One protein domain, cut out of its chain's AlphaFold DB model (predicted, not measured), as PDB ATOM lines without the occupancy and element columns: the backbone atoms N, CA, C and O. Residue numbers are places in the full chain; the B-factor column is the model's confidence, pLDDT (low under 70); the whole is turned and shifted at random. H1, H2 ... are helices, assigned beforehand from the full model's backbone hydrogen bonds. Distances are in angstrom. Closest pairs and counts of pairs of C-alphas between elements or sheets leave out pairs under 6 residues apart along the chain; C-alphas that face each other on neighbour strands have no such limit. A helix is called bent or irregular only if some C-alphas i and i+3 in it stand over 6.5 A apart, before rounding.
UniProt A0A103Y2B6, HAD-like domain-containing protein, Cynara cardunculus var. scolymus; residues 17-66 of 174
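What this domain is: This is residues 17 to 66 of the 174 residues of the protein "HAD-like domain-containing protein" of Cynara cardunculus var. scolymus (UniProt A0A103Y2B6). The long helix H3 and the shorter H2, folded back along part of it, make a helical hairpin; H1 sits near both of them, and H4 crosses H1 at about a right angle at the end of the domain away from H2. H4 meets the rest of the helices through H1 and through the link from H3. The 50 printed residues hold four named helices, in the order H1, H2, H3, H4, and no named strand; the class is all helix. The whole is compact, with a radius of gyration of the C-alphas of 10.5 A and spans of 30 by 21 by 17 A.

How they stand to each other: Begin at the longest helix, H3, residues 39 to 53. Look next at H2, residues 27 to 34: it touches H3, which meets it with residues 42 to 46 alone, and the closest C-alphas are those of Arg 34 and Leu 42, 6.7 A apart. H2 and H3 are a helical hairpin; they run opposite ways at a steep tilt of 35.3 degrees, only just past shallow. Now turn to H1, residues 17 to 23, which is close to H3 but not clearly touching it; the closest C-alphas, of Val 21 and Met 46, are 6.8 A apart. H1 and H3 run the same way at a steep tilt of 36 degrees, only just past shallow. H1 is also close to H2 but not clearly touching it, with the C-alphas of Val 21 and Thr 27 closest at 6.6 A; the two run opposite ways at a shallow tilt of 33 degrees, only just short of steep. Last comes H4, residues 57 to 64, which touches H1: the closest C-alphas are those of Val 20 and Cys 63, 6.4 A apart, and the lines are about perpendicular at 90 degrees. H4 is apart from H2 and from H3. In the backbones of H1, H2 and H4 every O i to N i+4 pair is within hydrogen-bond range; in H3, 9 of 11 are.

Where its parts are: Find C-alpha 39 at (-11.323, 14.652, 1.616); from there H3 runs 21.6 A to C-alpha 53 at (-4.371, 12.497, -18.684). H3 is neither bent nor irregular, but only just: C-alphas 49 and 52 are 6.3 A apart. H2 measures 10.3 A from C-alpha 27 to C-alpha 34. H1 begins at C-alpha 17, at (-5.579, 7.601, -1.877), and measures 10.2 A to C-alpha 23. H4 measures 10.6 A from C-alpha 57 and ends at C-alpha 64, at (-0.165, 0.626, -5.537).

The domain as a whole: The two C-alphas farthest apart, those of Thr 36 and Asn 65, are 30.3 A apart. The printed part runs from residue 17 to residue 66 and has no cut. The links H1 to H2, H2 to H3 and H3 to H4 are tight. The mean pLDDT of the printed part of this model is 94.9, and no printed residue is under 70.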
ATOM      1  N   ASP A  17      -4.982   6.571  -1.025       92.94
ATOM      2  CA  ASP A  17      -5.579   7.601  -1.877       92.94
ATOM      3  C   ASP A  17      -4.541   8.691  -2.175       92.94
ATOM      4  O   ASP A  17      -4.250   9.015  -3.332       92.94
ATOM      5  N   ARG A  18      -3.915   9.232  -1.122       93.56
ATOM      6  CA  ARG A  18      -2.866  10.248  -1.252       93.56
ATOM      7  C   ARG A  18      -1.671   9.731  -2.046       93.56
ATOM      8  O   ARG A  18      -1.131  10.479  -2.864       93.56
ATOM      9  N   TRP A  19      -1.247   8.493  -1.801       94.69
ATOM     10  CA  TRP A  19      -0.132   7.859  -2.500       94.69
ATOM     11  C   TRP A  19      -0.362   7.865  -4.010       94.69
ATOM     12  O   TRP A  19       0.478   8.377  -4.751       94.69
ATOM     13  N   VAL A  20      -1.526   7.389  -4.465       95.31
ATOM     14  CA  VAL A  20      -1.887   7.364  -5.891       95.31
ATOM     15  C   VAL A  20      -1.857   8.767  -6.488       95.31
ATOM     16  O   VAL A  20      -1.267   8.979  -7.545       95.31
ATOM     17  N   VAL A  21      -2.441   9.749  -5.804       95.62
ATOM     18  CA  VAL A  21      -2.488  11.141  -6.278       95.62
ATOM     19  C   VAL A  21      -1.086  11.730  -6.446       95.62
ATOM     20  O   VAL A  21      -0.786  12.361  -7.464       95.62
ATOM     21  N   VAL A  22      -0.208  11.523  -5.464       93.44
ATOM     22  CA  VAL A  22       1.169  12.032  -5.500       93.44
ATOM     23  C   VAL A  22       1.975  11.347  -6.602       93.44
ATOM     24  O   VAL A  22       2.596  12.030  -7.416       93.44
ATOM     25  N   GLU A  23       1.921  10.022  -6.678       95.12
ATOM     26  CA  GLU A  23       2.668   9.226  -7.655       95.12
ATOM     27  C   GLU A  23       2.200   9.443  -9.099       95.12
ATOM     28  O   GLU A  23       2.979   9.281 -10.041       95.12
ATOM     29  N   MET A  24       0.944   9.853  -9.289       95.00
ATOM     30  CA  MET A  24       0.407  10.243 -10.594       95.00
ATOM     31  C   MET A  24       0.715  11.698 -10.974       95.00
ATOM     32  O   MET A  24       0.284  12.153 -12.031       95.00
ATOM     33  N   GLY A  25       1.482  12.426 -10.156       95.12
ATOM     34  CA  GLY A  25       1.952  13.777 -10.467       95.12
ATOM     35  C   GLY A  25       0.965  14.894 -10.125       95.12
ATOM     36  O   GLY A  25       1.165  16.033 -10.544       95.12
ATOM     37  N   LEU A  26      -0.080  14.615  -9.340       96.56
ATOM     38  CA  LEU A  26      -1.093  15.607  -8.960       96.56
ATOM     39  C   LEU A  26      -0.772  16.364  -7.662       96.56
ATOM     40  O   LEU A  26      -1.608  17.122  -7.171       96.56
ATOM     41  N   THR A  27       0.432  16.212  -7.101       96.00
ATOM     42  CA  THR A  27       0.827  16.797  -5.805       96.00
ATOM     43  C   THR A  27       0.513  18.289  -5.684       96.00
ATOM     44  O   THR A  27       0.048  18.738  -4.638       96.00
ATOM     45  N   GLN A  28       0.754  19.067  -6.743       95.50
ATOM     46  CA  GLN A  28       0.525  20.511  -6.717       95.50
ATOM     47  C   GLN A  28      -0.965  20.850  -6.580       95.50
ATOM     48  O   GLN A  28      -1.330  21.624  -5.698       95.50
ATOM     49  N   ILE A  29      -1.817  20.248  -7.415       95.12
ATOM     50  CA  ILE A  29      -3.268  20.483  -7.401       95.12
ATOM     51  C   ILE A  29      -3.866  19.960  -6.091       95.12
ATOM     52  O   ILE A  29      -4.660  20.651  -5.454       95.12
ATOM     53  N   PHE A  30      -3.429  18.780  -5.644       96.69
ATOM     54  CA  PHE A  30      -3.840  18.198  -4.371       96.69
ATOM     55  C   PHE A  30      -3.588  19.153  -3.201       96.69
ATOM     56  O   PHE A  30      -4.509  19.454  -2.445       96.69
ATOM     57  N   ASN A  31      -2.368  19.684  -3.074       95.38
ATOM     58  CA  ASN A  31      -2.021  20.586  -1.976       95.38
ATOM     59  C   ASN A  31      -2.805  21.905  -2.028       95.38
ATOM     60  O   ASN A  31      -3.205  22.405  -0.983       95.38
ATOM     61  N   GLN A  32      -3.060  22.445  -3.224       95.50
ATOM     62  CA  GLN A  32      -3.855  23.668  -3.396       95.50
ATOM     63  C   GLN A  32      -5.316  23.482  -2.972       95.50
ATOM     64  O   GLN A  32      -5.908  24.369  -2.360       95.50
ATOM     65  N   LEU A  33      -5.913  22.337  -3.305       95.56
ATOM     66  CA  LEU A  33      -7.329  22.077  -3.037       95.56
ATOM     67  C   LEU A  33      -7.583  21.468  -1.654       95.56
ATOM     68  O   LEU A  33      -8.698  21.563  -1.145       95.56
ATOM     69  N   ARG A  34      -6.561  20.892  -1.013       94.00
ATOM     70  CA  ARG A  34      -6.667  20.263   0.311       94.00
ATOM     71  C   ARG A  34      -7.190  21.198   1.399       94.00
ATOM     72  O   ARG A  34      -7.856  20.736   2.318       94.00
ATOM     73  N   GLU A  35      -6.891  22.488   1.314       91.94
ATOM     74  CA  GLU A  35      -7.342  23.469   2.312       91.94
ATOM     75  C   GLU A  35      -8.808  23.881   2.127       91.94
ATOM     76  O   GLU A  35      -9.416  24.424   3.046       91.94
ATOM     77  N   THR A  36      -9.386  23.628   0.950       94.38
ATOM     78  CA  THR A  36     -10.708  24.147   0.572       94.38
ATOM     79  C   THR A  36     -11.761  23.060   0.377       94.38
ATOM     80  O   THR A  36     -12.953  23.355   0.477       94.38
ATOM     81  N   LEU A  37     -11.354  21.812   0.132       94.62
ATOM     82  CA  LEU A  37     -12.261  20.695  -0.125       94.62
ATOM     83  C   LEU A  37     -12.217  19.631   0.983       94.62
ATOM     84  O   LEU A  37     -11.135  19.253   1.434       94.62
ATOM     85  N   PRO A  38     -13.380  19.069   1.371       95.62
ATOM     86  CA  PRO A  38     -13.428  17.831   2.141       95.62
ATOM     87  C   PRO A  38     -12.714  16.692   1.405       95.62
ATOM     88  O   PRO A  38     -12.747  16.636   0.176       95.62
ATOM     89  N   TRP A  39     -12.142  15.747   2.156       92.62
ATOM     90  CA  TRP A  39     -11.323  14.652   1.616       92.62
ATOM     91  C   TRP A  39     -11.959  13.908   0.435       92.62
ATOM     92  O   TRP A  39     -11.359  13.823  -0.630       92.62
ATOM     93  N   ASN A  40     -13.198  13.432   0.585       93.94
ATOM     94  CA  ASN A  40     -13.855  12.649  -0.464       93.94
ATOM     95  C   ASN A  40     -14.083  13.473  -1.740       93.94
ATOM     96  O   ASN A  40     -13.873  12.976  -2.839       93.94
ATOM     97  N   SER A  41     -14.465  14.745  -1.599       96.75
ATOM     98  CA  SER A  41     -14.634  15.655  -2.739       96.75
ATOM     99  C   SER A  41     -13.299  16.013  -3.390       96.75
ATOM    100  O   SER A  41     -13.230  16.191  -4.603       96.75
ATOM    101  N   LEU A  42     -12.230  16.110  -2.595       97.12
ATOM    102  CA  LEU A  42     -10.876  16.293  -3.098       97.12
ATOM    103  C   LEU A  42     -10.431  15.079  -3.918       97.12
ATOM    104  O   LEU A  42      -9.941  15.266  -5.026       97.12
ATOM    105  N   MET A  43     -10.628  13.859  -3.413       96.31
ATOM    106  CA  MET A  43     -10.252  12.637  -4.132       96.31
ATOM    107  C   MET A  43     -11.078  12.428  -5.398       96.31
ATOM    108  O   MET A  43     -10.503  12.127  -6.441       96.31
ATOM    109  N   ASP A  44     -12.383  12.702  -5.355       96.25
ATOM    110  CA  ASP A  44     -13.236  12.722  -6.550       96.25
ATOM    111  C   ASP A  44     -12.696  13.706  -7.603       96.25
ATOM    112  O   ASP A  44     -12.501  13.361  -8.772       96.25
ATOM    113  N   ARG A  45     -12.306  14.913  -7.167       96.81
ATOM    114  CA  ARG A  45     -11.641  15.883  -8.041       96.81
ATOM    115  C   ARG A  45     -10.309  15.363  -8.587       96.81
ATOM    116  O   ARG A  45     -10.031  15.596  -9.758       96.81
ATOM    117  N   MET A  46      -9.489  14.670  -7.795       97.38
ATOM    118  CA  MET A  46      -8.231  14.095  -8.293       97.38
ATOM    119  C   MET A  46      -8.489  13.055  -9.384       97.38
ATOM    120  O   MET A  46      -7.820  13.088 -10.412       97.38
ATOM    121  N   MET A  47      -9.495  12.192  -9.224       95.56
ATOM    122  CA  MET A  47      -9.865  11.221 -10.260       95.56
ATOM    123  C   MET A  47     -10.318  11.912 -11.552       95.56
ATOM    124  O   MET A  47      -9.927  11.496 -12.646       95.56
ATOM    125  N   ALA A  48     -11.058  13.019 -11.438       95.62
ATOM    126  CA  ALA A  48     -11.438  13.839 -12.586       95.62
ATOM    127  C   ALA A  48     -10.232  14.477 -13.304       95.62
ATOM    128  O   ALA A  48     -10.282  14.636 -14.521       95.62
ATOM    129  N   GLU A  49      -9.144  14.804 -12.596       96.19
ATOM    130  CA  GLU A  49      -7.893  15.308 -13.195       96.19
ATOM    131  C   GLU A  49      -7.055  14.200 -13.854       96.19
ATOM    132  O   GLU A  49      -6.348  14.453 -14.832       96.19
ATOM    133  N   LEU A  50      -7.125  12.966 -13.344       95.75
ATOM    134  CA  LEU A  50      -6.423  11.811 -13.917       95.75
ATOM    135  C   LEU A  50      -7.045  11.348 -15.242       95.75
ATOM    136  O   LEU A  50      -6.323  10.937 -16.153       95.75
ATOM    137  N   HIS A  51      -8.370  11.445 -15.369       93.12
ATOM    138  CA  HIS A  51      -9.103  10.998 -16.553       93.12
ATOM    139  C   HIS A  51      -8.617  11.628 -17.880       93.12
ATOM    140  O   HIS A  51      -8.257  10.875 -18.787       93.12
ATOM    141  N   PRO A  52      -8.523  12.968 -18.034       95.88
ATOM    142  CA  PRO A  52      -8.034  13.584 -19.271       95.88
ATOM    143  C   PRO A  52      -6.546  13.315 -19.540       95.88
ATOM    144  O   PRO A  52      -6.104  13.446 -20.679       95.88
ATOM    145  N   GLN A  53      -5.771  12.911 -18.527       94.69
ATOM    146  CA  GLN A  53      -4.371  12.497 -18.684       94.69
ATOM    147  C   GLN A  53      -4.230  11.053 -19.192       94.69
ATOM    148  O   GLN A  53      -3.110  10.566 -19.355       94.69
ATOM    149  N   GLY A  54      -5.347  10.358 -19.432       95.19
ATOM    150  CA  GLY A  54      -5.366   8.988 -19.937       95.19
ATOM    151  C   GLY A  54      -4.901   7.948 -18.920       95.19
ATOM    152  O   GLY A  54      -4.530   6.848 -19.320       95.19
ATOM    153  N   LYS A  55      -4.892   8.282 -17.622       96.25
ATOM    154  CA  LYS A  55      -4.524   7.337 -16.565       96.25
ATOM    155  C   LYS A  55      -5.596   6.266 -16.416       96.25
ATOM    156  O   LYS A  55      -6.787   6.564 -16.336       96.25
ATOM    157  N   THR A  56      -5.147   5.023 -16.381       95.56
ATOM    158  CA  THR A  56      -5.994   3.831 -16.351       95.56
ATOM    159  C   THR A  56      -6.073   3.225 -14.952       95.56
ATOM    160  O   THR A  56      -5.306   3.573 -14.050       95.56
ATOM    161  N   ILE A  57      -6.995   2.280 -14.768       93.81
ATOM    162  CA  ILE A  57      -7.083   1.491 -13.533       93.81
ATOM    163  C   ILE A  57      -5.807   0.652 -13.364       93.81
ATOM    164  O   ILE A  57      -5.306   0.504 -12.252       93.81
ATOM    165  N   GLU A  58      -5.235   0.156 -14.462       96.25
ATOM    166  CA  GLU A  58      -3.973  -0.579 -14.480       96.25
ATOM    167  C   GLU A  58      -2.804   0.290 -14.004       96.25
ATOM    168  O   GLU A  58      -1.952  -0.188 -13.255       96.25
ATOM    169  N   ASP A  59      -2.774   1.574 -14.372       95.75
ATOM    170  CA  ASP A  59      -1.773   2.514 -13.861       95.75
ATOM    171  C   ASP A  59      -1.896   2.683 -12.343       95.75
ATOM    172  O   ASP A  59      -0.884   2.664 -11.638       95.75
ATOM    173  N   ILE A  60      -3.124   2.811 -11.825       94.31
ATOM    174  CA  ILE A  60      -3.387   2.905 -10.381       94.31
ATOM    175  C   ILE A  60      -2.948   1.615  -9.675       94.31
ATOM    176  O   ILE A  60      -2.238   1.674  -8.672       94.31
ATOM    177  N   ALA A  61      -3.292   0.447 -10.220       94.62
ATOM    178  CA  ALA A  61      -2.878  -0.841  -9.668       94.62
ATOM    179  C   ALA A  61      -1.346  -0.985  -9.648       94.62
ATOM    180  O   ALA A  61      -0.759  -1.357  -8.632       94.62
ATOM    181  N   ASN A  62      -0.675  -0.620 -10.744       95.25
ATOM    182  CA  ASN A  62       0.785  -0.614 -10.825       95.25
ATOM    183  C   ASN A  62       1.410   0.375  -9.837       95.25
ATOM    184  O   ASN A  62       2.451   0.078  -9.254       95.25
ATOM    185  N   CYS A  63       0.778   1.525  -9.614       94.25
ATOM    186  CA  CYS A  63       1.199   2.499  -8.616       94.25
ATOM    187  C   CYS A  63       1.126   1.928  -7.191       94.25
ATOM    188  O   CYS A  63       2.093   2.047  -6.433       94.25
ATOM    189  N   LEU A  64       0.020   1.266  -6.842       91.31
ATOM    190  CA  LEU A  64      -0.165   0.626  -5.537       91.31
ATOM    191  C   LEU A  64       0.806  -0.545  -5.320       91.31
ATOM    192  O   LEU A  64       1.334  -0.712  -4.226       91.31
ATOM    193  N   ASN A  65       1.153  -1.289  -6.374       90.88
ATOM    194  CA  ASN A  65       2.159  -2.357  -6.299       90.88
ATOM    195  C   ASN A  65       3.572  -1.860  -5.936       90.88
ATOM    196  O   ASN A  65       4.425  -2.661  -5.556       90.88
ATOM    197  N   ARG A  66       3.844  -0.554  -6.054       90.62
ATOM    198  CA  ARG A  66       5.130   0.056  -5.669       90.62
ATOM    199  C   ARG A  66       5.158   0.551  -4.223       90.62
ATOM    200  O   ARG A  66       6.212   1.015  -3.782       90.62
TER     201      ARG A  66